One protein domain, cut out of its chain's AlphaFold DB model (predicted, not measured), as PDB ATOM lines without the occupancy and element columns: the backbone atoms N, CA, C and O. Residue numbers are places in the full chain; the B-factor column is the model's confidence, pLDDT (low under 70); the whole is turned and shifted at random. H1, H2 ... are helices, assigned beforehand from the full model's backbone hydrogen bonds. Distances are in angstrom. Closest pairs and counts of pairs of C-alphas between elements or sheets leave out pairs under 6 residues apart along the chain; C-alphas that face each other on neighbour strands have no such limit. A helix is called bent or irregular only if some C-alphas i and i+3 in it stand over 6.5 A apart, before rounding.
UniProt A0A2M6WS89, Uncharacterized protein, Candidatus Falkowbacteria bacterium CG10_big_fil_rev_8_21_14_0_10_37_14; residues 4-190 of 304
ATOM      1  N   ASP A   4      93.254 217.686   9.286       80.56
ATOM      2  CA  ASP A   4      93.300 216.258   9.649       80.56
ATOM      3  C   ASP A   4      93.902 216.022  11.045       80.56
ATOM      4  O   ASP A   4      93.394 215.225  11.834       80.56
ATOM      5  N   LYS A   5      94.966 216.759  11.396       83.56
ATOM      6  CA  LYS A   5      95.567 216.694  12.737       83.56
ATOM      7  C   LYS A   5      94.638 217.290  13.797       83.56
ATOM      8  O   LYS A   5      94.617 216.791  14.920       83.56
ATOM      9  N   ILE A   6      93.873 218.331  13.453       90.75
ATOM     10  CA  ILE A   6      92.865 218.931  14.341       90.75
ATOM     11  C   ILE A   6      91.762 217.911  14.623       90.75
ATOM     12  O   ILE A   6      91.486 217.628  15.787       90.75
ATOM     13  N   ARG A   7      91.207 217.295  13.571       89.56
ATOM     14  CA  ARG A   7      90.203 216.227  13.659       89.56
ATOM     15  C   ARG A   7      90.682 215.079  14.543       89.56
ATOM     16  O   ARG A   7      89.989 214.711  15.488       89.56
ATOM     17  N   GLN A   8      91.888 214.562  14.298       86.56
ATOM     18  CA  GLN A   8      92.435 213.468  15.102       86.56
ATOM     19  C   GLN A   8      92.610 213.861  16.573       86.56
ATOM     20  O   GLN A   8      92.303 213.072  17.462       86.56
ATOM     21  N   LYS A   9      93.074 215.085  16.854       93.12
ATOM     22  CA  LYS A   9      93.243 215.553  18.233       93.12
ATOM     23  C   LYS A   9      91.901 215.671  18.966       93.12
ATOM     24  O   LYS A   9      91.812 215.258  20.117       93.12
ATOM     25  N   ILE A  10      90.854 216.151  18.292       94.25
ATOM     26  CA  ILE A  10      89.483 216.194  18.827       94.25
ATOM     27  C   ILE A  10      88.973 214.782  19.151       94.25
ATOM     28  O   ILE A  10      88.476 214.555  20.253       94.25
ATOM     29  N   ILE A  11      89.148 213.821  18.237       89.69
ATOM     30  CA  ILE A  11      88.767 212.415  18.461       89.69
ATOM     31  C   ILE A  11      89.509 211.841  19.675       89.69
ATOM     32  O   ILE A  11      88.891 211.231  20.546       89.69
ATOM     33  N   ASN A  12      90.811 212.118  19.792       90.88
ATOM     34  CA  ASN A  12      91.609 211.663  20.927       90.88
ATOM     35  C   ASN A  12      91.085 212.211  22.267       90.88
ATOM     36  O   ASN A  12      91.078 211.470  23.251       90.88
ATOM     37  N   TYR A  13      90.619 213.465  22.328       95.31
ATOM     38  CA  TYR A  13      89.981 214.004  23.536       95.31
ATOM     39  C   TYR A  13      88.699 213.241  23.890       95.31
ATOM     40  O   TYR A  13      88.522 212.865  25.049       95.31
ATOM     41  N   LEU A  14      87.834 212.951  22.910       90.06
ATOM     42  CA  LEU A  14      86.597 212.192  23.140       90.06
ATOM     43  C   LEU A  14      86.878 210.778  23.665       90.06
ATOM     44  O   LEU A  14      86.253 210.334  24.630       90.06
ATOM     45  N   ASP A  15      87.842 210.077  23.071       88.50
ATOM     46  CA  ASP A  15      88.205 208.724  23.496       88.50
ATOM     47  C   ASP A  15      88.890 208.709  24.863       88.50
ATOM     48  O   ASP A  15      88.648 207.813  25.676       88.50
ATOM     49  N   THR A  16      89.712 209.718  25.156       88.75
ATOM     50  CA  THR A  16      90.334 209.874  26.476       88.75
ATOM     51  C   THR A  16      89.280 210.181  27.535       88.75
ATOM     52  O   THR A  16      89.317 209.588  28.612       88.75
ATOM     53  N   TYR A  17      88.290 211.025  27.229       89.50
ATOM     54  CA  TYR A  17      87.185 211.312  28.141       89.50
ATOM     55  C   TYR A  17      86.376 210.051  28.453       89.50
ATOM     56  O   TYR A  17      86.133 209.752  29.617       89.50
ATOM     57  N   ARG A  18      86.021 209.259  27.431       87.38
ATOM     58  CA  ARG A  18      85.285 207.992  27.609       87.38
ATOM     59  C   ARG A  18      85.997 207.032  28.562       87.38
ATOM     60  O   ARG A  18      85.342 206.406  29.388       87.38
ATOM     61  N   LYS A  19      87.330 206.945  28.480       87.94
ATOM     62  CA  LYS A  19      88.155 206.123  29.386       87.94
ATOM     63  C   LYS A  19      88.196 206.654  30.822       87.94
ATOM     64  O   LYS A  19      88.491 205.892  31.732       87.94
ATOM     65  N   ASN A  20      87.905 207.939  31.019       84.38
ATOM     66  CA  ASN A  20      87.947 208.632  32.307       84.38
ATOM     67  C   ASN A  20      86.556 209.128  32.747       84.38
ATOM     68  O   ASN A  20      86.441 210.082  33.521       84.38
ATOM     69  N   ILE A  21      85.480 208.513  32.245       82.06
ATOM     70  CA  ILE A  21      84.123 208.962  32.550       82.06
ATOM     71  C   ILE A  21      83.812 208.761  34.038       82.06
ATOM     72  O   ILE A  21      84.073 207.708  34.615       82.06
ATOM     73  N   GLY A  22      83.249 209.791  34.673       72.75
ATOM     74  CA  GLY A  22      82.838 209.732  36.080       72.75
ATOM     75  C   GLY A  22      83.962 209.896  37.111       72.75
ATOM     76  O   GLY A  22      83.669 209.870  38.304       72.75
ATOM     77  N   VAL A  23      85.213 210.118  36.687       77.88
ATOM     78  CA  VAL A  23      86.348 210.432  37.579       77.88
ATOM     79  C   VAL A  23      86.871 211.853  37.350       77.88
ATOM     80  O   VAL A  23      86.529 212.499  36.358       77.88
ATOM     81  N   PHE A  24      87.694 212.376  38.269       79.62
ATOM     82  CA  PHE A  24      88.261 213.730  38.156       79.62
ATOM     83  C   PHE A  24      89.062 213.931  36.863       79.62
ATOM     84  O   PHE A  24      88.893 214.950  36.201       79.62
ATOM     85  N   ASN A  25      89.823 212.924  36.429       82.94
ATOM     86  CA  ASN A  25      90.560 212.979  35.163       82.94
ATOM     87  C   ASN A  25      89.651 213.241  33.952       82.94
ATOM     88  O   ASN A  25      90.084 213.870  32.994       82.94
ATOM     89  N   GLY A  26      88.380 212.825  33.983       85.12
ATOM     90  CA  GLY A  26      87.423 213.176  32.933       85.12
ATOM     91  C   GLY A  26      87.157 214.684  32.869       85.12
ATOM     92  O   GLY A  26      87.017 215.238  31.784       85.12
ATOM     93  N   LEU A  27      87.150 215.367  34.017       85.00
ATOM     94  CA  LEU A  27      87.009 216.822  34.097       85.00
ATOM     95  C   LEU A  27      88.250 217.539  33.560       85.00
ATOM     96  O   LEU A  27      88.107 218.517  32.831       85.00
ATOM     97  N   VAL A  28      89.446 217.019  33.850       86.69
ATOM     98  CA  VAL A  28      90.707 217.524  33.278       86.69
ATOM     99  C   VAL A  28      90.690 217.404  31.753       86.69
ATOM    100  O   VAL A  28      90.972 218.368  31.054       86.69
ATOM    101  N   VAL A  29      90.234 216.269  31.212       91.75
ATOM    102  CA  VAL A  29      90.095 216.103  29.756       91.75
ATOM    103  C   VAL A  29      89.125 217.129  29.154       91.75
ATOM    104  O   VAL A  29      89.383 217.640  28.064       91.75
ATOM    105  N   ILE A  30      88.022 217.452  29.841       91.38
ATOM    106  CA  ILE A  30      87.102 218.512  29.399       91.38
ATOM    107  C   ILE A  30      87.796 219.878  29.430       91.38
ATOM    108  O   ILE A  30      87.682 220.628  28.463       91.38
ATOM    109  N   HIS A  31      88.511 220.195  30.511       91.69
ATOM    110  CA  HIS A  31      89.288 221.428  30.632       91.69
ATOM    111  C   HIS A  31      90.255 221.588  29.451       91.69
ATOM    112  O   HIS A  31      90.200 222.606  28.762       91.69
ATOM    113  N   ASP A  32      91.057 220.561  29.174       95.38
ATOM    114  CA  ASP A  32      92.070 220.579  28.117       95.38
ATOM    115  C   ASP A  32      91.441 220.650  26.723       95.38
ATOM    116  O   ASP A  32      91.971 221.293  25.816       95.38
ATOM    117  N   PHE A  33      90.292 219.994  26.533       97.38
ATOM    118  CA  PHE A  33      89.517 220.102  25.304       97.38
ATOM    119  C   PHE A  33      89.029 221.534  25.078       97.38
ATOM    120  O   PHE A  33      89.174 222.052  23.971       97.38
ATOM    121  N   VAL A  34      88.471 222.178  26.109       96.56
ATOM    122  CA  VAL A  34      87.990 223.564  26.032       96.56
ATOM    123  C   VAL A  34      89.145 224.524  25.748       96.56
ATOM    124  O   VAL A  34      89.050 225.329  24.823       96.56
ATOM    125  N   GLU A  35      90.256 224.389  26.473       96.69
ATOM    126  CA  GLU A  35      91.465 225.182  26.243       96.69
ATOM    127  C   GLU A  35      91.965 225.021  24.803       96.69
ATOM    128  O   GLU A  35      92.279 226.000  24.120       96.69
ATOM    129  N   TYR A  36      91.976 223.789  24.295       97.94
ATOM    130  CA  TYR A  36      92.363 223.516  22.921       97.94
ATOM    131  C   TYR A  36      91.423 224.173  21.906       97.94
ATOM    132  O   TYR A  36      91.910 224.863  21.011       97.94
ATOM    133  N   ILE A  37      90.097 224.019  22.037       97.06
ATOM    134  CA  ILE A  37      89.171 224.590  21.046       97.06
ATOM    135  C   ILE A  37      89.161 226.126  21.054       97.06
ATOM    136  O   ILE A  37      88.812 226.731  20.041       97.06
ATOM    137  N   GLN A  38      89.552 226.750  22.171       95.75
ATOM    138  CA  GLN A  38      89.677 228.203  22.305       95.75
ATOM    139  C   GLN A  38      91.032 228.755  21.844       95.75
ATOM    140  O   GLN A  38      91.106 229.929  21.487       95.75
ATOM    141  N   SER A  39      92.094 227.947  21.866       95.81
ATOM    142  CA  SER A  39      93.453 228.380  21.510       95.81
ATOM    143  C   SER A  39      93.856 228.014  20.083       95.81
ATOM    144  O   SER A  39      94.647 228.729  19.466       95.81
ATOM    145  N   GLU A  40      93.331 226.917  19.534       97.19
ATOM    146  CA  GLU A  40      93.645 226.504  18.172       97.19
ATOM    147  C   GLU A  40      92.849 227.367  17.165       97.19
ATOM    148  O   GLU A  40      91.619 227.435  17.246       97.19
ATOM    149  N   PRO A  41      93.518 228.067  16.223       95.62
ATOM    150  CA  PRO A  41      92.866 229.081  15.393       95.62
ATOM    151  C   PRO A  41      91.671 228.589  14.575       95.62
ATOM    152  O   PRO A  41      90.703 229.329  14.396       95.62
ATOM    153  N   TYR A  42      91.729 227.358  14.063       94.44
ATOM    154  CA  TYR A  42      90.661 226.809  13.241       94.44
ATOM    155  C   TYR A  42      89.441 226.484  14.096       94.44
ATOM    156  O   TYR A  42      88.332 226.926  13.799       94.44
ATOM    157  N   THR A  43      89.637 225.732  15.181       95.94
ATOM    158  CA  THR A  43      88.533 225.365  16.076       95.94
ATOM    159  C   THR A  43      87.884 226.603  16.677       95.94
ATOM    160  O   THR A  43      86.655 226.669  16.736       95.94
ATOM    161  N   LEU A  44      88.694 227.608  17.033       95.75
ATOM    162  CA  LEU A  44      88.212 228.891  17.519       95.75
ATOM    163  C   LEU A  44      87.322 229.556  16.471       95.75
ATOM    164  O   LEU A  44      86.207 229.941  16.798       95.75
ATOM    165  N   ALA A  45      87.760 229.633  15.211       94.62
ATOM    166  CA  ALA A  45      86.961 230.211  14.133       94.62
ATOM    167  C   ALA A  45      85.611 229.497  13.939       94.62
ATOM    168  O   ALA A  45      84.607 230.153  13.653       94.62
ATOM    169  N   VAL A  46      85.555 228.174  14.140       93.38
ATOM    170  CA  VAL A  46      84.296 227.417  14.072       93.38
ATOM    171  C   VAL A  46      83.334 227.814  15.189       93.38
ATOM    172  O   VAL A  46      82.152 228.018  14.905       93.38
ATOM    173  N   ILE A  47      83.821 227.924  16.429       94.56
ATOM    174  CA  ILE A  47      82.975 228.202  17.600       94.56
ATOM    175  C   ILE A  47      82.734 229.699  17.841       94.56
ATOM    176  O   ILE A  47      81.789 230.065  18.541       94.56
ATOM    177  N   GLN A  48      83.554 230.571  17.246       94.94
ATOM    178  CA  GLN A  48      83.513 232.026  17.402       94.94
ATOM    179  C   GLN A  48      82.109 232.626  17.226       94.94
ATOM    180  O   GLN A  48      81.754 233.484  18.035       94.94
ATOM    181  N   PRO A  49      81.279 232.195  16.249       94.06
ATOM    182  CA  PRO A  49      79.936 232.743  16.072       94.06
ATOM    183  C   PRO A  49      79.015 232.528  17.279       94.06
ATOM    184  O   PRO A  49      78.116 233.331  17.508       94.06
ATOM    185  N   TYR A  50      79.239 231.474  18.068       92.31
ATOM    186  CA  TYR A  50      78.425 231.172  19.247       92.31
ATOM    187  C   TYR A  50      78.899 231.928  20.493       92.31
ATOM    188  O   TYR A  50      78.100 232.193  21.388       92.31
ATOM    189  N   LEU A  51      80.188 232.286  20.575       92.69
ATOM    190  CA  LEU A  51      80.798 232.805  21.804       92.69
ATOM    191  C   LEU A  51      80.156 234.090  22.355       92.69
ATOM    192  O   LEU A  51      79.985 234.143  23.573       92.69
ATOM    193  N   PRO A  52      79.801 235.119  21.555       93.12
ATOM    194  CA  PRO A  52      79.155 236.319  22.088       93.12
ATOM    195  C   PRO A  52      77.833 236.000  22.789       93.12
ATOM    196  O   PRO A  52      77.637 236.386  23.939       93.12
ATOM    197  N   TYR A  53      76.978 235.219  22.123       92.44
ATOM    198  CA  TYR A  53      75.690 234.803  22.665       92.44
ATOM    199  C   TYR A  53      75.865 233.928  23.910       92.44
ATOM    200  O   TYR A  53      75.263 234.190  24.947       92.44
ATOM    201  N   VAL A  54      76.755 232.934  23.853       92.12
ATOM    202  CA  VAL A  54      77.048 232.067  25.001       92.12
ATOM    203  C   VAL A  54      77.521 232.880  26.205       92.12
ATOM    204  O   VAL A  54      77.023 232.656  27.302       92.12
ATOM    205  N   LYS A  55      78.422 233.852  26.015       90.25
ATOM    206  CA  LYS A  55      78.910 234.721  27.097       90.25
ATOM    207  C   LYS A  55      77.778 235.507  27.754       90.25
ATOM    208  O   LYS A  55      77.686 235.519  28.980       90.25
ATOM    209  N   GLU A  56      76.907 236.114  26.954       91.25
ATOM    210  CA  GLU A  56      75.726 236.826  27.450       91.25
ATOM    211  C   GLU A  56      74.827 235.899  28.282       91.25
ATOM    212  O   GLU A  56      74.505 236.204  29.431       91.25
ATOM    213  N   GLN A  57      74.493 234.722  27.747       88.38
ATOM    214  CA  GLN A  57      73.637 233.753  28.433       88.38
ATOM    215  C   GLN A  57      74.279 233.209  29.717       88.38
ATOM    216  O   GLN A  57      73.591 233.039  30.723       88.38
ATOM    217  N   THR A  58      75.597 232.983  29.729       84.12
ATOM    218  CA  THR A  58      76.311 232.577  30.948       84.12
ATOM    219  C   THR A  58      76.317 233.674  32.006       84.12
ATOM    220  O   THR A  58      76.118 233.359  33.173       84.12
ATOM    221  N   ALA A  59      76.457 234.948  31.628       86.19
ATOM    222  CA  ALA A  59      76.391 236.060  32.579       86.19
ATOM    223  C   ALA A  59      74.995 236.177  33.215       86.19
ATOM    224  O   ALA A  59      74.876 236.395  34.420       86.19
ATOM    225  N   ILE A  60      73.935 235.957  32.426       84.31
ATOM    226  CA  ILE A  60      72.561 235.864  32.937       84.31
ATOM    227  C   ILE A  60      72.434 234.690  33.917       84.31
ATOM    228  O   ILE A  60      71.863 234.854  34.993       84.31
ATOM    229  N   GLY A  61      72.979 233.519  33.575       78.81
ATOM    230  CA  GLY A  61      72.993 232.351  34.457       78.81
ATOM    231  C   GLY A  61      73.716 232.609  35.782       78.81
ATOM    232  O   GLY A  61      73.167 232.323  36.843       78.81
ATOM    233  N   GLU A  62      74.907 233.212  35.734       76.50
ATOM    234  CA  GLU A  62      75.710 233.567  36.911       76.50
ATOM    235  C   GLU A  62      74.980 234.560  37.827       76.50
ATOM    236  O   GLU A  62      74.923 234.349  39.038       76.50
ATOM    237  N   ALA A  63      74.342 235.588  37.260       79.88
ATOM    238  CA  ALA A  63      73.542 236.554  38.018       79.88
ATOM    239  C   ALA A  63      72.298 235.932  38.682       79.88
ATOM    240  O   ALA A  63      71.724 236.521  39.594       79.88
ATOM    241  N   ASN A  64      71.878 234.746  38.230       72.12
ATOM    242  CA  ASN A  64      70.685 234.047  38.698       72.12
ATOM    243  C   ASN A  64      71.011 232.672  39.303       72.12
ATOM    244  O   ASN A  64      70.143 231.800  39.357       72.12
ATOM    245  N   ILE A  65      72.247 232.462  39.774       68.19
ATOM    246  CA  ILE A  65      72.747 231.157  40.240       68.19
ATOM    247  C   ILE A  65      71.914 230.542  41.383       68.19
ATOM    248  O   ILE A  65      71.920 229.329  41.605       68.19
ATOM    249  N   ASP A  66      71.167 231.363  42.120       65.06
ATOM    250  CA  ASP A  66      70.253 230.930  43.181       65.06
ATOM    251  C   ASP A  66      69.020 230.193  42.656       65.06
ATOM    252  O   ASP A  66      68.541 229.267  43.310       65.06
ATOM    253  N   LEU A  67      68.581 230.491  41.430       62.75
ATOM    254  CA  LEU A  67      67.495 229.765  40.766       62.75
ATOM    255  C   LEU A  67      67.892 228.330  40.389       62.75
ATOM    256  O   LEU A  67      67.021 227.500  40.136       62.75
ATOM    257  N   PHE A  68      69.193 228.017  40.391       59.69
ATOM    258  CA  PHE A  68      69.727 226.692  40.067       59.69
ATOM    259  C   PHE A  68      69.969 225.805  41.299       59.69
ATOM    260  O   PHE A  68      70.390 224.658  41.159       59.69
ATOM    261  N   GLY A  69      69.694 226.301  42.512       50.62
ATOM    262  CA  GLY A  69      70.027 225.623  43.770       50.62
ATOM    263  C   GLY A  69      69.227 224.356  44.103       50.62
ATOM    264  O   GLY A  69      69.609 223.670  45.043       50.62
ATOM    265  N   ASN A  70      68.166 224.024  43.357       51.88
ATOM    266  CA  ASN A  70      67.240 222.923  43.672       51.88
ATOM    267  C   ASN A  70      66.826 222.104  42.429       51.88
ATOM    268  O   ASN A  70      65.657 221.744  42.277       51.88
ATOM    269  N   PHE A  71      67.753 221.834  41.506       50.69
ATOM    270  CA  PHE A  71      67.493 220.878  40.423       50.69
ATOM    271  C   PHE A  71      67.528 219.452  40.986       50.69
ATOM    272  O   PHE A  71      68.587 218.835  41.086       50.69
ATOM    273  N   ASP A  72      66.361 218.958  41.398       46.91
ATOM    274  CA  ASP A  72      66.146 217.528  41.616       46.91
ATOM    275  C   ASP A  72      66.274 216.789  40.270       46.91
ATOM    276  O   ASP A  72      66.034 217.371  39.211       46.91
ATOM    277  N   GLN A  73      66.690 215.523  40.312       46.12
ATOM    278  CA  GLN A  73      67.296 214.732  39.223       46.12
ATOM    279  C   GLN A  73      66.459 214.589  37.936       46.12
ATOM    280  O   GLN A  73      66.928 214.033  36.942       46.12
ATOM    281  N   THR A  74      65.236 215.107  37.922       47.75
ATOM    282  CA  THR A  74      64.349 215.158  36.766       47.75
ATOM    283  C   THR A  74      64.173 216.606  36.323       47.75
ATOM    284  O   THR A  74      63.278 217.298  36.808       47.75
ATOM    285  N   LEU A  75      65.001 217.052  35.375       51.97
ATOM    286  CA  LEU A  75      64.734 218.256  34.583       51.97
ATOM    287  C   LEU A  75      63.361 218.100  33.911       51.97
ATOM    288  O   LEU A  75      63.243 217.454  32.869       51.97
ATOM    289  N   ASN A  76      62.308 218.634  34.527       57.44
ATOM    290  CA  ASN A  76      60.959 218.591  33.967       57.44
ATOM    291  C   ASN A  76      60.700 219.838  33.096       57.44
ATOM    292  O   ASN A  76      61.405 220.847  33.187       57.44
ATOM    293  N   GLN A  77      59.703 219.777  32.204       60.50
ATOM    294  CA  GLN A  77      59.417 220.866  31.253       60.50
ATOM    295  C   GLN A  77      59.204 222.230  31.934       60.50
ATOM    296  O   GLN A  77      59.603 223.255  31.380       60.50
ATOM    297  N   GLU A  78      58.616 222.251  33.132       65.69
ATOM    298  CA  GLU A  78      58.363 223.483  33.886       65.69
ATOM    299  C   GLU A  78      59.647 224.158  34.372       65.69
ATOM    300  O   GLU A  78      59.716 225.385  34.427       65.69
ATOM    301  N   GLN A  79      60.677 223.382  34.707       65.50
ATOM    302  CA  GLN A  79      61.962 223.931  35.128       65.50
ATOM    303  C   GLN A  79      62.722 224.563  33.958       65.50
ATOM    304  O   GLN A  79      63.277 225.648  34.120       65.50
ATOM    305  N   PHE A  80      62.682 223.959  32.763       65.50
ATOM    306  CA  PHE A  80      63.255 224.573  31.557       65.50
ATOM    307  C   PHE A  80      62.590 225.914  31.223       65.50
ATOM    308  O   PHE A  80      63.276 226.862  30.854       65.50
ATOM    309  N   ALA A  81      61.271 226.032  31.416       68.44
ATOM    310  CA  ALA A  81      60.541 227.276  31.158       68.44
ATOM    311  C   ALA A  81      60.935 228.419  32.112       68.44
ATOM    312  O   ALA A  81      60.766 229.592  31.782       68.44
ATOM    313  N   LYS A  82      61.459 228.080  33.295       73.50
ATOM    314  CA  LYS A  82      61.908 229.039  34.313       73.50
ATOM    315  C   LYS A  82      63.376 229.432  34.155       73.50
ATOM    316  O   LYS A  82      63.821 230.344  34.849       73.50
ATOM    317  N   MET A  83      64.129 228.782  33.263       75.12
ATOM    318  CA  MET A  83      65.524 229.142  33.040       75.12
ATOM    319  C   MET A  83      65.608 230.548  32.420       75.12
ATOM    320  O   MET A  83      64.985 230.819  31.389       75.12
ATOM    321  N   PRO A  84      66.375 231.471  33.027       78.44
ATOM    322  CA  PRO A  84      66.486 232.836  32.520       78.44
ATOM    323  C   PRO A  84      67.371 232.931  31.267       78.44
ATOM    324  O   PRO A  84      67.376 233.971  30.615       78.44
ATOM    325  N   MET A  85      68.074 231.849  30.923       82.69
ATOM    326  CA  MET A  85      69.039 231.743  29.831       82.69
ATOM    327  C   MET A  85      68.598 230.718  28.779       82.69
ATOM    328  O   MET A  85      67.837 229.804  29.090       82.69
ATOM    329  N   PHE A  86      69.092 230.862  27.548       86.75
ATOM    330  CA  PHE A  86      68.821 229.972  26.410       86.75
ATOM    331  C   PHE A  86      67.331 229.791  26.094       86.75
ATOM    332  O   PHE A  86      66.907 228.734  25.635       86.75
ATOM    333  N   LYS A  87      66.504 230.816  26.349       83.31
ATOM    334  CA  LYS A  87      65.038 230.723  26.209       83.31
ATOM    335  C   LYS A  87      64.601 230.245  24.822       83.31
ATOM    336  O   LYS A  87      63.678 229.443  24.727       83.31
ATOM    337  N   SER A  88      65.259 230.720  23.766       83.25
ATOM    338  CA  SER A  88      64.998 230.327  22.376       83.25
ATOM    339  C   SER A  88      65.253 228.840  22.132       83.25
ATOM    340  O   SER A  88      64.392 228.129  21.623       83.25
ATOM    341  N   GLU A  89      66.422 228.353  22.526       86.31
ATOM    342  CA  GLU A  89      66.872 226.979  22.337       86.31
ATOM    343  C   GLU A  89      66.049 226.023  23.199       86.31
ATOM    344  O   GLU A  89      65.608 224.977  22.727       86.31
ATOM    345  N   LEU A  90      65.777 226.405  24.449       82.94
ATOM    346  CA  LEU A  90      64.939 225.633  25.360       82.94
ATOM    347  C   LEU A  90      63.492 225.547  24.875       82.94
ATOM    348  O   LEU A  90      62.894 224.482  24.990       82.94
ATOM    349  N   ALA A  91      62.940 226.611  24.283       83.25
ATOM    350  CA  ALA A  91      61.610 226.570  23.680       83.25
ATOM    351  C   ALA A  91      61.546 225.582  22.505       83.25
ATOM    352  O   ALA A  91      60.595 224.806  22.412       83.25
ATOM    353  N   LEU A  92      62.577 225.547  21.651       82.88
ATOM    354  CA  LEU A  92      62.669 224.582  20.549       82.88
ATOM    355  C   LEU A  92      62.774 223.139  21.058       82.88
ATOM    356  O   LEU A  92      62.078 222.256  20.561       82.88
ATOM    357  N   VAL A  93      63.592 222.898  22.086       77.38
ATOM    358  CA  VAL A  93      63.705 221.579  22.728       77.38
ATOM    359  C   VAL A  93      62.371 221.168  23.362       77.38
ATOM    360  O   VAL A  93      61.921 220.041  23.173       77.38
ATOM    361  N   GLN A  94      61.700 222.077  24.074       77.56
ATOM    362  CA  GLN A  94      60.387 221.822  24.670       77.56
ATOM    363  C   GLN A  94      59.335 221.483  23.617       77.56
ATOM    364  O   GLN A  94      58.563 220.545  23.812       77.56
ATOM    365  N   GLN A  95      59.304 222.224  22.508       82.88
ATOM    366  CA  GLN A  95      58.397 221.949  21.402       82.88
ATOM    367  C   GLN A  95      58.665 220.562  20.809       82.88
ATOM    368  O   GLN A  95      57.736 219.770  20.678       82.88
ATOM    369  N   ALA A  96      59.928 220.228  20.539       79.38
ATOM    370  CA  ALA A  96      60.297 218.925  19.997       79.38
ATOM    371  C   ALA A  96      59.926 217.766  20.940       79.38
ATOM    372  O   ALA A  96      59.471 216.728  20.474       79.38
ATOM    373  N   ILE A  97      60.051 217.945  22.262       75.62
ATOM    374  CA  ILE A  97      59.586 216.957  23.251       75.62
ATOM    375  C   ILE A  97      58.061 216.807  23.199       75.62
ATOM    376  O   ILE A  97      57.560 215.689  23.229       75.62
ATOM    377  N   ARG A  98      57.310 217.916  23.128       79.62
ATOM    378  CA  ARG A  98      55.836 217.877  23.063       79.62
ATOM    379  C   ARG A  98      55.321 217.181  21.808       79.62
ATOM    380  O   ARG A  98      54.270 216.555  21.863       79.62
ATOM    381  N   GLU A  99      56.040 217.315  20.703       85.06
ATOM    382  CA  GLU A  99      55.682 216.715  19.417       85.06
ATOM    383  C   GLU A  99      56.251 215.298  19.217       85.06
ATOM    384  O   GLU A  99      56.011 214.717  18.167       85.06
ATOM    385  N   ASP A 100      57.001 214.748  20.183       76.69
ATOM    386  CA  ASP A 100      57.768 213.493  20.049       76.69
ATOM    387  C   ASP A 100      58.768 213.492  18.867       76.69
ATOM    388  O   ASP A 100      59.108 212.480  18.257       76.69
ATOM    389  N   LYS A 101      59.288 214.680  18.544       81.31
ATOM    390  CA  LYS A 101      60.204 214.955  17.425       81.31
ATOM    391  C   LYS A 101      61.593 215.365  17.883       81.31
ATOM    392  O   LYS A 101      62.321 216.054  17.173       81.31
ATOM    393  N   LEU A 102      62.001 214.948  19.079       70.38
ATOM    394  CA  LEU A 102      63.333 215.278  19.592       70.38
ATOM    395  C   LEU A 102      64.450 214.812  18.636       70.38
ATOM    396  O   LEU A 102      65.463 215.490  18.497       70.38
ATOM    397  N   HIS A 103      64.228 213.702  17.927       70.44
ATOM    398  CA  HIS A 103      65.133 213.156  16.916       70.44
ATOM    399  C   HIS A 103      65.270 214.027  15.649       70.44
ATOM    400  O   HIS A 103      66.254 213.888  14.925       70.44
ATOM    401  N   GLU A 104      64.324 214.934  15.384       73.44
ATOM    402  CA  GLU A 104      64.355 215.860  14.243       73.44
ATOM    403  C   GLU A 104      65.085 217.174  14.569       73.44
ATOM    404  O   GLU A 104      65.421 217.954  13.669       73.44
ATOM    405  N   LEU A 105      65.352 217.445  15.854       74.69
ATOM    406  CA  LEU A 105      66.021 218.670  16.269       74.69
ATOM    407  C   LEU A 105      67.475 218.655  15.784       74.69
ATOM    408  O   LEU A 105      68.272 217.792  16.156       74.69
ATOM    409  N   LYS A 106      67.851 219.653  14.978       73.88
ATOM    410  CA  LYS A 106      69.240 219.793  14.525       73.88
ATOM    411  C   LYS A 106      70.161 219.936  15.745       73.88
ATOM    412  O   LYS A 106      69.960 220.875  16.517       73.88
ATOM    413  N   PRO A 107      71.225 219.118  15.875       67.00
ATOM    414  CA  PRO A 107      72.177 219.223  16.984       67.00
ATOM    415  C   PRO A 107      72.760 220.634  17.159       67.00
ATOM    416  O   PRO A 107      73.000 221.068  18.283       67.00
ATOM    417  N   ALA A 108      72.893 221.379  16.052       73.06
ATOM    418  CA  ALA A 108      73.328 222.776  16.012       73.06
ATOM    419  C   ALA A 108      72.521 223.716  16.932       73.06
ATOM    420  O   ALA A 108      73.084 224.667  17.467       73.06
ATOM    421  N   VAL A 109      71.227 223.444  17.148       78.31
ATOM    422  CA  VAL A 109      70.348 224.255  18.013       78.31
ATOM    423  C   VAL A 109      70.808 224.211  19.470       78.31
ATOM    424  O   VAL A 109      70.692 225.199  20.184       78.31
ATOM    425  N   ALA A 110      71.370 223.088  19.915       83.00
ATOM    426  CA  ALA A 110      71.815 222.912  21.294       83.00
ATOM    427  C   ALA A 110      73.303 223.253  21.504       83.00
ATOM    428  O   ALA A 110      73.767 223.263  22.644       83.00
ATOM    429  N   ILE A 111      74.056 223.572  20.439       88.69
ATOM    430  CA  ILE A 111      75.488 223.909  20.530       88.69
ATOM    431  C   ILE A 111      75.763 225.053  21.516       88.69
ATOM    432  O   ILE A 111      76.672 224.882  22.332       88.69
ATOM    433  N   PRO A 112      74.999 226.167  21.543       90.50
ATOM    434  CA  PRO A 112      75.209 227.213  22.542       90.50
ATOM    435  C   PRO A 112      75.082 226.707  23.983       90.50
ATOM    436  O   PRO A 112      75.916 227.036  24.823       90.50
ATOM    437  N   ILE A 113      74.088 225.853  24.258       87.19
ATOM    438  CA  ILE A 113      73.861 225.269  25.587       87.19
ATOM    439  C   ILE A 113      75.043 224.377  25.982       87.19
ATOM    440  O   ILE A 113      75.577 224.499  27.084       87.19
ATOM    441  N   TYR A 114      75.473 223.490  25.081       89.56
ATOM    442  CA  TYR A 114      76.595 222.586  25.331       89.56
ATOM    443  C   TYR A 114      77.905 223.340  25.542       89.56
ATOM    444  O   TYR A 114      78.637 223.059  26.491       89.56
ATOM    445  N   LEU A 115      78.185 224.329  24.692       92.12
ATOM    446  CA  LEU A 115      79.387 225.144  24.788       92.12
ATOM    447  C   LEU A 115      79.408 225.950  26.092       92.12
ATOM    448  O   LEU A 115      80.452 226.033  26.735       92.12
ATOM    449  N   ALA A 116      78.263 226.477  26.530       90.44
ATOM    450  CA  ALA A 116      78.144 227.164  27.812       90.44
ATOM    451  C   ALA A 116      78.479 226.254  28.996       90.44
ATOM    452  O   ALA A 116      79.266 226.640  29.857       90.44
ATOM    453  N   GLY A 117      77.936 225.033  29.014       85.75
ATOM    454  CA  GLY A 117      78.247 224.052  30.052       85.75
ATOM    455  C   GLY A 117      79.744 223.746  30.121       85.75
ATOM    456  O   GLY A 117      80.336 223.782  31.201       85.75
ATOM    457  N   LEU A 118      80.373 223.502  28.969       91.12
ATOM    458  CA  LEU A 118      81.809 223.222  28.881       91.12
ATOM    459  C   LEU A 118      82.667 224.409  29.351       91.12
ATOM    460  O   LEU A 118      83.608 224.214  30.117       91.12
ATOM    461  N   LEU A 119      82.328 225.637  28.948       90.56
ATOM    462  CA  LEU A 119      83.050 226.850  29.351       90.56
ATOM    463  C   LEU A 119      82.919 227.143  30.849       90.56
ATOM    464  O   LEU A 119      83.900 227.532  31.483       90.56
ATOM    465  N   LEU A 120      81.733 226.938  31.424       84.81
ATOM    466  CA  LEU A 120      81.516 227.081  32.863       84.81
ATOM    467  C   LEU A 120      82.352 226.067  33.647       84.81
ATOM    468  O   LEU A 120      82.994 226.435  34.628       84.81
ATOM    469  N   LEU A 121      82.395 224.812  33.192       83.62
ATOM    470  CA  LEU A 121      83.229 223.787  33.813       83.62
ATOM    471  C   LEU A 121      84.723 224.113  33.697       83.62
ATOM    472  O   LEU A 121      85.451 223.989  34.677       83.62
ATOM    473  N   HIS A 122      85.176 224.571  32.529       88.88
ATOM    474  CA  HIS A 122      86.552 225.025  32.347       88.88
ATOM    475  C   HIS A 122      86.894 226.156  33.331       88.88
ATOM    476  O   HIS A 122      87.854 226.032  34.085       88.88
ATOM    477  N   LYS A 123      86.061 227.206  33.418       85.25
ATOM    478  CA  LYS A 123      86.238 228.317  34.373       85.25
ATOM    479  C   LYS A 123      86.310 227.822  35.819       85.25
ATOM    480  O   LYS A 123      87.161 228.281  36.576       85.25
ATOM    481  N   LEU A 124      85.441 226.876  36.180       81.00
ATOM    482  CA  LEU A 124      85.384 226.271  37.506       81.00
ATOM    483  C   LEU A 124      86.684 225.537  37.854       81.00
ATOM    484  O   LEU A 124      87.190 225.695  38.957       81.00
ATOM    485  N   ILE A 125      87.239 224.763  36.918       83.12
ATOM    486  CA  ILE A 125      88.503 224.039  37.112       83.12
ATOM    487  C   ILE A 125      89.674 225.021  37.229       83.12
ATOM    488  O   ILE A 125      90.521 224.873  38.111       83.12
ATOM    489  N   THR A 126      89.698 226.057  36.388       85.75
ATOM    490  CA  THR A 126      90.740 227.092  36.395       85.75
ATOM    491  C   THR A 126      90.742 227.909  37.687       85.75
ATOM    492  O   THR A 126      91.807 228.315  38.144       85.75
ATOM    493  N   SER A 127      89.581 228.124  38.319       82.56
ATOM    494  CA  SER A 127      89.483 228.883  39.572       82.56
ATOM    495  C   SER A 127      89.805 228.075  40.835       82.56
ATOM    496  O   SER A 127      89.747 228.631  41.932       82.56
ATOM    497  N   LEU A 128      90.103 226.776  40.727       80.19
ATOM    498  CA  LEU A 128      90.434 225.955  41.892       80.19
ATOM    499  C   LEU A 128      91.851 226.242  42.402       80.19
ATOM    500  O   LEU A 128      92.786 226.293  41.600       80.19
ATOM    501  N   PRO A 129      92.047 226.318  43.731       83.38
ATOM    502  CA  PRO A 129      93.380 226.289  44.321       83.38
ATOM    503  C   PRO A 129      94.131 225.002  43.949       83.38
ATOM    504  O   PRO A 129      93.537 223.922  43.935       83.38
ATOM    505  N   GLU A 130      95.446 225.086  43.734       80.25
ATOM    506  CA  GLU A 130      96.286 223.924  43.381       80.25
ATOM    507  C   GLU A 130      96.187 222.779  44.402       80.25
ATOM    508  O   GLU A 130      96.051 221.616  44.029       80.25
ATOM    509  N   ALA A 131      96.127 223.104  45.698       75.56
ATOM    510  CA  ALA A 131      95.932 222.111  46.757       75.56
ATOM    511  C   ALA A 131      94.609 221.328  46.612       75.56
ATOM    512  O   ALA A 131      94.536 220.146  46.957       75.56
ATOM    513  N   SER A 132      93.562 221.966  46.082       75.19
ATOM    514  CA  SER A 132      92.279 221.313  45.811       75.19
ATOM    515  C   SER A 132      92.360 220.412  44.579       75.19
ATOM    516  O   SER A 132      91.785 219.325  44.603       75.19
ATOM    517  N   LYS A 133      93.103 220.812  43.536       72.81
ATOM    518  CA  LYS A 133      93.340 219.981  42.342       72.81
ATOM    519  C   LYS A 133      94.084 218.697  42.707       72.81
ATOM    520  O   LYS A 133      93.580 217.611  42.440       72.81
ATOM    521  N   GLU A 134      95.193 218.808  43.438       76.19
ATOM    522  CA  GLU A 134      96.002 217.654  43.859       76.19
ATOM    523  C   GLU A 134      95.202 216.673  44.740       76.19
ATOM    524  O   GLU A 134      95.316 215.450  44.617       76.19
ATOM    525  N   ARG A 135      94.341 217.196  45.624       73.81
ATOM    526  CA  ARG A 135      93.446 216.371  46.451       73.81
ATOM    527  C   ARG A 135      92.420 215.613  45.605       73.81
ATOM    528  O   ARG A 135      92.134 214.454  45.898       73.81
ATOM    529  N   LEU A 136      91.857 216.258  44.585       72.62
ATOM    530  CA  LEU A 136      90.841 215.667  43.713       72.62
ATOM    531  C   LEU A 136      91.424 214.631  42.744       72.62
ATOM    532  O   LEU A 136      90.771 213.623  42.492       72.62
ATOM    533  N   GLU A 137      92.656 214.819  42.269       71.62
ATOM    534  CA  GLU A 137      93.379 213.825  41.459       71.62
ATOM    535  C   GLU A 137      93.631 212.522  42.227       71.62
ATOM    536  O   GLU A 137      93.517 211.429  41.673       71.62
ATOM    537  N   LYS A 138      93.925 212.622  43.531       72.69
ATOM    538  CA  LYS A 138      94.156 211.463  44.410       72.69
ATOM    539  C   LYS A 138      92.866 210.752  44.831       72.69
ATOM    540  O   LYS A 138      92.920 209.608  45.284       72.69
ATOM    541  N   ALA A 139      91.706 211.395  44.691       65.19
ATOM    542  CA  ALA A 139      90.409 210.815  45.024       65.19
ATOM    543  C   ALA A 139      89.938 209.882  43.891       65.19
ATOM    544  O   ALA A 139      89.155 210.254  43.022       65.19
ATOM    545  N   SER A 140      90.430 208.643  43.893       56.06
ATOM    546  CA  SER A 140      90.256 207.676  42.800       56.06
ATOM    547  C   SER A 140      88.819 207.177  42.561       56.06
ATOM    548  O   SER A 140      88.592 206.491  41.567       56.06
ATOM    549  N   ALA A 141      87.843 207.482  43.427       56.47
ATOM    550  CA  ALA A 141      86.444 207.071  43.250       56.47
ATOM    551  C   ALA A 141      85.467 207.829  44.180       56.47
ATOM    552  O   ALA A 141      85.349 207.456  45.339       56.47
ATOM    553  N   LEU A 142      84.779 208.876  43.694       50.09
ATOM    554  CA  LEU A 142      83.390 209.317  44.013       50.09
ATOM    555  C   LEU A 142      83.100 210.660  43.287       50.09
ATOM    556  O   LEU A 142      84.059 211.268  42.817       50.09
ATOM    557  N   PRO A 143      81.835 211.127  43.110       54.88
ATOM    558  CA  PRO A 143      81.436 211.966  41.975       54.88
ATOM    559  C   PRO A 143      82.131 213.330  42.019       54.88
ATOM    560  O   PRO A 143      81.695 214.262  42.700       54.88
ATOM    561  N   SER A 144      83.230 213.410  41.270       56.88
ATOM    562  CA  SER A 144      84.241 214.467  41.316       56.88
ATOM    563  C   SER A 144      83.643 215.853  41.132       56.88
ATOM    564  O   SER A 144      84.077 216.788  41.795       56.88
ATOM    565  N   LEU A 145      82.593 215.979  40.317       58.28
ATOM    566  CA  LEU A 145      81.947 217.260  40.066       58.28
ATOM    567  C   LEU A 145      81.092 217.764  41.234       58.28
ATOM    568  O   LEU A 145      81.104 218.955  41.514       58.28
ATOM    569  N   ASN A 146      80.389 216.891  41.958       59.53
ATOM    570  CA  ASN A 146      79.598 217.334  43.112       59.53
ATOM    571  C   ASN A 146      80.513 217.787  44.258       59.53
ATOM    572  O   ASN A 146      80.165 218.704  44.996       59.53
ATOM    573  N   MET A 147      81.696 217.173  44.385       61.88
ATOM    574  CA  MET A 147      82.744 217.665  45.286       61.88
ATOM    575  C   MET A 147      83.317 218.998  44.789       61.88
ATOM    576  O   MET A 147      83.394 219.936  45.572       61.88
ATOM    577  N   LEU A 148      83.618 219.119  43.490       62.91
ATOM    578  CA  LEU A 148      84.078 220.363  42.857       62.91
ATOM    579  C   LEU A 148      83.120 221.536  43.125       62.91
ATOM    580  O   LEU A 148      83.536 222.613  43.537       62.91
ATOM    581  N   ILE A 149      81.820 221.307  42.923       60.94
ATOM    582  CA  ILE A 149      80.763 222.301  43.122       60.94
ATOM    583  C   ILE A 149      80.675 222.708  44.595       60.94
ATOM    584  O   ILE A 149      80.548 223.894  44.876       60.94
ATOM    585  N   LYS A 150      80.784 221.760  45.536       63.53
ATOM    586  CA  LYS A 150      80.766 222.058  46.979       63.53
ATOM    587  C   LYS A 150      81.955 222.900  47.433       63.53
ATOM    588  O   LYS A 150      81.799 223.710  48.341       63.53
ATOM    589  N   GLU A 151      83.120 222.705  46.822       61.12
ATOM    590  CA  GLU A 151      84.329 223.471  47.140       61.12
ATOM    591  C   GLU A 151      84.247 224.915  46.638       61.12
ATOM    592  O   GLU A 151      84.740 225.822  47.303       61.12
ATOM    593  N   VAL A 152      83.613 225.144  45.484       56.31
ATOM    594  CA  VAL A 152      83.529 226.485  44.879       56.31
ATOM    595  C   VAL A 152      82.259 227.239  45.285       56.31
ATOM    596  O   VAL A 152      82.266 228.466  45.353       56.31
ATOM    597  N   VAL A 153      81.169 226.530  45.594       58.94
ATOM    598  CA  VAL A 153      79.886 227.109  46.012       58.94
ATOM    599  C   VAL A 153      79.418 226.434  47.311       58.94
ATOM    600  O   VAL A 153      78.640 225.472  47.277       58.94
ATOM    601  N   PRO A 154      79.883 226.922  48.477       56.88
ATOM    602  CA  PRO A 154      79.532 226.343  49.769       56.88
ATOM    603  C   PRO A 154      78.013 226.355  50.000       56.88
ATOM    604  O   PRO A 154      77.353 227.374  49.810       56.88
ATOM    605  N   GLY A 155      77.451 225.223  50.435       53.38
ATOM    606  CA  GLY A 155      76.049 225.126  50.867       53.38
ATOM    607  C   GLY A 155      75.019 224.729  49.800       53.38
ATOM    608  O   GLY A 155      73.839 224.646  50.134       53.38
ATOM    609  N   LYS A 156      75.417 224.430  48.553       54.16
ATOM    610  CA  LYS A 156      74.492 223.960  47.499       54.16
ATOM    611  C   LYS A 156      74.729 222.491  47.122       54.16
ATOM    612  O   LYS A 156      75.852 222.082  46.835       54.16
ATOM    613  N   ASN A 157      73.657 221.693  47.094       47.62
ATOM    614  CA  ASN A 157      73.666 220.307  46.610       47.62
ATOM    615  C   ASN A 157      73.130 220.266  45.174       47.62
ATOM    616  O   ASN A 157      71.940 220.066  44.957       47.62
ATOM    617  N   ILE A 158      74.005 220.450  44.186       50.47
ATOM    618  CA  ILE A 158      73.640 220.238  42.780       50.47
ATOM    619  C   ILE A 158      73.841 218.751  42.471       50.47
ATOM    620  O   ILE A 158      74.962 218.256  42.571       50.47
ATOM    621  N   ILE A 159      72.772 218.029  42.122       45.31
ATOM    622  CA  ILE A 159      72.843 216.624  41.698       45.31
ATOM    623  C   ILE A 159      72.435 216.551  40.226       45.31
ATOM    624  O   ILE A 159      71.258 216.459  39.903       45.31
ATOM    625  N   MET A 160      73.411 216.588  39.320       49.19
ATOM    626  CA  MET A 160      73.177 216.320  37.896       49.19
ATOM    627  C   MET A 160      73.759 214.943  37.518       49.19
ATOM    628  O   MET A 160      74.798 214.551  38.058       49.19
ATOM    629  N   PRO A 161      73.176 214.218  36.542       52.91
ATOM    630  CA  PRO A 161      73.865 213.144  35.824       52.91
ATOM    631  C   PRO A 161      74.928 213.763  34.892       52.91
ATOM    632  O   PRO A 161      74.798 213.824  33.670       52.91
ATOM    633  N   THR A 162      75.973 214.312  35.507       64.31
ATOM    634  CA  THR A 162      76.910 215.281  34.919       64.31
ATOM    635  C   THR A 162      77.828 214.679  33.867       64.31
ATOM    636  O   THR A 162      78.069 215.298  32.835       64.31
ATOM    637  N   SER A 163      78.319 213.459  34.077       66.81
ATOM    638  CA  SER A 163      79.291 212.830  33.176       66.81
ATOM    639  C   SER A 163      78.708 212.507  31.794       66.81
ATOM    640  O   SER A 163      79.394 212.661  30.781       66.81
ATOM    641  N   LEU A 164      77.433 212.115  31.731       68.88
ATOM    642  CA  LEU A 164      76.729 211.878  30.470       68.88
ATOM    643  C   LEU A 164      76.446 213.191  29.738       68.88
ATOM    644  O   LEU A 164      76.673 213.268  28.532       68.88
ATOM    645  N   TYR A 165      76.027 214.234  30.465       79.50
ATOM    646  CA  TYR A 165      75.823 215.561  29.883       79.50
ATOM    647  C   TYR A 165      77.112 216.107  29.265       79.50
ATOM    648  O   TYR A 165      77.113 216.458  28.090       79.50
ATOM    649  N   PHE A 166      78.224 216.131  30.010       83.50
ATOM    650  CA  PHE A 166      79.478 216.677  29.487       83.50
ATOM    651  C   PHE A 166      80.070 215.829  28.362       83.50
ATOM    652  O   PHE A 166      80.602 216.386  27.405       83.50
ATOM    653  N   GLY A 167      79.906 214.503  28.409       82.69
ATOM    654  CA  GLY A 167      80.264 213.635  27.288       82.69
ATOM    655  C   GLY A 167      79.458 213.950  26.026       82.69
ATOM    656  O   GLY A 167      80.029 214.072  24.942       82.69
ATOM    657  N   GLY A 168      78.143 214.143  26.170       81.56
ATOM    658  CA  GLY A 168      77.266 214.572  25.081       81.56
ATOM    659  C   GLY A 168      77.625 215.962  24.549       81.56
ATOM    660  O   GLY A 168      77.715 216.149  23.339       81.56
ATOM    661  N   ALA A 169      77.909 216.912  25.442       88.81
ATOM    662  CA  ALA A 169      78.301 218.275  25.098       88.81
ATOM    663  C   ALA A 169      79.627 218.315  24.324       88.81
ATOM    664  O   ALA A 169      79.697 218.935  23.262       88.81
ATOM    665  N   MET A 170      80.658 217.607  24.810       92.06
ATOM    666  CA  MET A 170      81.926 217.450  24.089       92.06
ATOM    667  C   MET A 170      81.691 216.843  22.708       92.06
ATOM    668  O   MET A 170      82.202 217.365  21.723       92.06
ATOM    669  N   GLY A 171      80.897 215.770  22.626       88.50
ATOM    670  CA  GLY A 171      80.578 215.103  21.366       88.50
ATOM    671  C   GLY A 171      79.880 216.021  20.363       88.50
ATOM    672  O   GLY A 171      80.254 216.035  19.194       88.50
ATOM    673  N   ALA A 172      78.914 216.824  20.810       88.44
ATOM    674  CA  ALA A 172      78.183 217.754  19.954       88.44
ATOM    675  C   ALA A 172      79.081 218.880  19.416       88.44
ATOM    676  O   ALA A 172      79.096 219.128  18.211       88.44
ATOM    677  N   VAL A 173      79.878 219.520  20.282       92.94
ATOM    678  CA  VAL A 173      80.820 220.576  19.866       92.94
ATOM    679  C   VAL A 173      81.914 220.009  18.959       92.94
ATOM    680  O   VAL A 173      82.234 220.600  17.930       92.94
ATOM    681  N   ALA A 174      82.454 218.835  19.295       92.75
ATOM    682  CA  ALA A 174      83.413 218.130  18.451       92.75
ATOM    683  C   ALA A 174      82.831 217.821  17.069       92.75
ATOM    684  O   ALA A 174      83.508 218.036  16.066       92.75
ATOM    685  N   LYS A 175      81.578 217.354  17.010       87.50
ATOM    686  CA  LYS A 175      80.894 217.066  15.751       87.50
ATOM    687  C   LYS A 175      80.749 218.319  14.892       87.50
ATOM    688  O   LYS A 175      81.077 218.249  13.720       87.50
ATOM    689  N   GLU A 176      80.330 219.451  15.456       90.69
ATOM    690  CA  GLU A 176      80.227 220.716  14.709       90.69
ATOM    691  C   GLU A 176      81.574 221.106  14.072       90.69
ATOM    692  O   GLU A 176      81.639 221.475  12.900       90.69
ATOM    693  N   ILE A 177      82.675 220.961  14.816       92.19
ATOM    694  CA  ILE A 177      84.021 221.245  14.302       92.19
ATOM    695  C   ILE A 177      84.422 220.259  13.201       92.19
ATOM    696  O   ILE A 177      84.917 220.679  12.156       92.19
ATOM    697  N   ILE A 178      84.214 218.960  13.418       89.06
ATOM    698  CA  ILE A 178      84.562 217.918  12.446       89.06
ATOM    699  C   ILE A 178      83.724 218.062  11.174       89.06
ATOM    700  O   ILE A 178      84.285 218.017  10.087       89.06
ATOM    701  N   ASP A 179      82.423 218.324  11.288       85.81
ATOM    702  CA  ASP A 179      81.540 218.548  10.144       85.81
ATOM    703  C   ASP A 179      82.008 219.757   9.314       85.81
ATOM    704  O   ASP A 179      81.966 219.712   8.084       85.81
ATOM    705  N   LYS A 180      82.484 220.839   9.956       88.06
ATOM    706  CA  LYS A 180      83.068 221.980   9.232       88.06
ATOM    707  C   LYS A 180      84.389 221.634   8.557       88.06
ATOM    708  O   LYS A 180      84.559 221.999   7.396       88.06
ATOM    709  N   ILE A 181      85.271 220.890   9.227       85.06
ATOM    710  CA  ILE A 181      86.505 220.368   8.618       85.06
ATOM    711  C   ILE A 181      86.166 219.539   7.384       85.06
ATOM    712  O   ILE A 181      86.740 219.752   6.318       85.06
ATOM    713  N   ASP A 182      85.213 218.624   7.514       76.69
ATOM    714  CA  ASP A 182      84.802 217.722   6.449       76.69
ATOM    715  C   ASP A 182      84.156 218.510   5.296       76.69
ATOM    716  O   ASP A 182      84.476 218.274   4.129       76.69
ATOM    717  N   LYS A 183      83.337 219.527   5.600       76.31
ATOM    718  CA  LYS A 183      82.733 220.430   4.608       76.31
ATOM    719  C   LYS A 183      83.760 221.310   3.892       76.31
ATOM    720  O   LYS A 183      83.648 221.538   2.692       76.31
ATOM    721  N   GLU A 184      84.752 221.841   4.589       73.50
ATOM    722  CA  GLU A 184      85.788 222.673   3.970       73.50
ATOM    723  C   GLU A 184      86.788 221.834   3.185       73.50
ATOM    724  O   GLU A 184      87.212 222.243   2.106       73.50
ATOM    725  N   ASN A 185      87.110 220.632   3.660       65.88
ATOM    726  CA  ASN A 185      87.838 219.644   2.876       65.88
ATOM    727  C   ASN A 185      87.051 219.270   1.604       65.88
ATOM    728  O   ASN A 185      87.659 219.149   0.541       65.88
ATOM    729  N   TYR A 186      85.719 219.168   1.690       59.78
ATOM    730  CA  TYR A 186      84.813 218.977   0.551       59.78
ATOM    731  C   TYR A 186      84.863 220.153  -0.444       59.78
ATOM    732  O   TYR A 186      85.043 219.934  -1.642       59.78
ATOM    733  N   LEU A 187      84.778 221.402   0.034       52.88
ATOM    734  CA  LEU A 187      84.766 222.605  -0.814       52.88
ATOM    735  C   LEU A 187      86.141 222.942  -1.419       52.88
ATOM    736  O   LEU A 187      86.224 223.283  -2.595       52.88
ATOM    737  N   ASN A 188      87.224 222.822  -0.647       55.03
ATOM    738  CA  ASN A 188      88.568 223.246  -1.059       55.03
ATOM    739  C   ASN A 188      89.314 222.205  -1.905       55.03
ATOM    740  O   ASN A 188      90.314 222.543  -2.536       55.03
ATOM    741  N   LYS A 189      88.867 220.941  -1.929       47.53
ATOM    742  CA  LYS A 189      89.513 219.885  -2.730       47.53
ATOM    743  C   LYS A 189      88.687 219.405  -3.922       47.53
ATOM    744  O   LYS A 189      89.164 218.520  -4.624       47.53
ATOM    745  N   GLY A 190      87.470 219.917  -4.150       39.47
ATOM    746  CA  GLY A 190      86.581 219.417  -5.216       39.47
ATOM    747  C   GLY A 190      86.301 217.907  -5.132       39.47
ATOM    748  O   GLY A 190      85.792 217.307  -6.075       39.47
TER     749      GLY A 190
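What this domain is: This is residues 4 to 190 of the 304 residues of an uncharacterized protein of Candidatus Falkowbacteria bacterium CG10_big_fil_rev_8_21_14_0_10_37_14 (UniProt A0A2M6WS89). A kinked helix, H8, runs through the middle of a helical body, crossing H11 and H2 of a three-helix bundle, H1, H2 and H11, while H4 packs across it from another side. The small H6-H7 hairpin lies beyond the first residues of H8; H9 and H10 lie where H2 begins, and the last residues of H11 reach the opposite end of the longest axis. The printed part has 187 residues, with eleven named helices, H1 to H11 in chain order, and no named strand: all helix. It is compact, with a radius of gyration of the C-alphas of 17.2 A and spans of 57 by 42 by 27 A.

How they stand to each other: H11, residues 162 to 189, makes a bundle, helices side by side, with H1, residues 4 to 19, and H2, residues 24 to 39. H1 touches H11 at a shallow tilt of 16 degrees, opposite ways; their closest C-alphas, of Arg 7 and Ile 178, are 6.0 A apart. H1 and H2 form a hairpin at 18 degrees, closest at the C-alphas of Tyr 17 and Gly 26, 5.1 A. H8, residues 107 to 126, has a kink of 28 degrees near residue 114 and is irregular, with C-alphas 109 and 112 7.3 A apart. Residues 166 to 176 of H11 touch H8 at a steep tilt of 60 degrees, the closest C-alphas being those of Tyr 114 and Ala 169, 4.6 A. Residues 118 to 125 of H8 touch H2, closest at the C-alphas of His 31 and His 122, 4.8 A. Residues 112 to 120 of H8 touch H4, residues 51 to 63, closest at the C-alphas of Val 54 and Pro 112, 5.7 A. H3, residues 41 to 47, touches residues 176 to 180 of H11, closest at the C-alphas of Val 46 and Ile 177, 6.2 A. H6, residues 77 to 82, and H7, residues 87 to 98, form a hairpin, closest at the C-alphas of Phe 80 and Leu 90, 6.5 A. H9, residues 130 to 138, and H10, residues 144 to 152, each only just touch H2, only at their ends, with 3 pairs of C-alphas within 8 A; the closest C-alphas to that of Phe 24 are those of Glu 137, 6.1 A, and Ser 144, 5.2 A. H5, residues 65 to 68, touches no helix. Every O i to N i+4 pair is within hydrogen-bond range in the named helices but H8, with 14 of 16, and H5, too short for such a pair.

Where its parts are: H11 measures 40.0 A, H8 28.0 A, and H1 and H2 22.8 A each. H1 begins at C-alpha 4 (93.300, 216.258, 9.649); H11 ends at C-alpha 189 (89.513, 219.885, -2.730).

The domain as a whole: The printed part has no cut and no long link. The C-alphas farthest apart, of Gly 155 and Gly 190, are 57.3 A apart. Mean pLDDT of the printed part is 77.9; residues 65 to 81, 107, 139 to 164 and 185 to 190 are under 70.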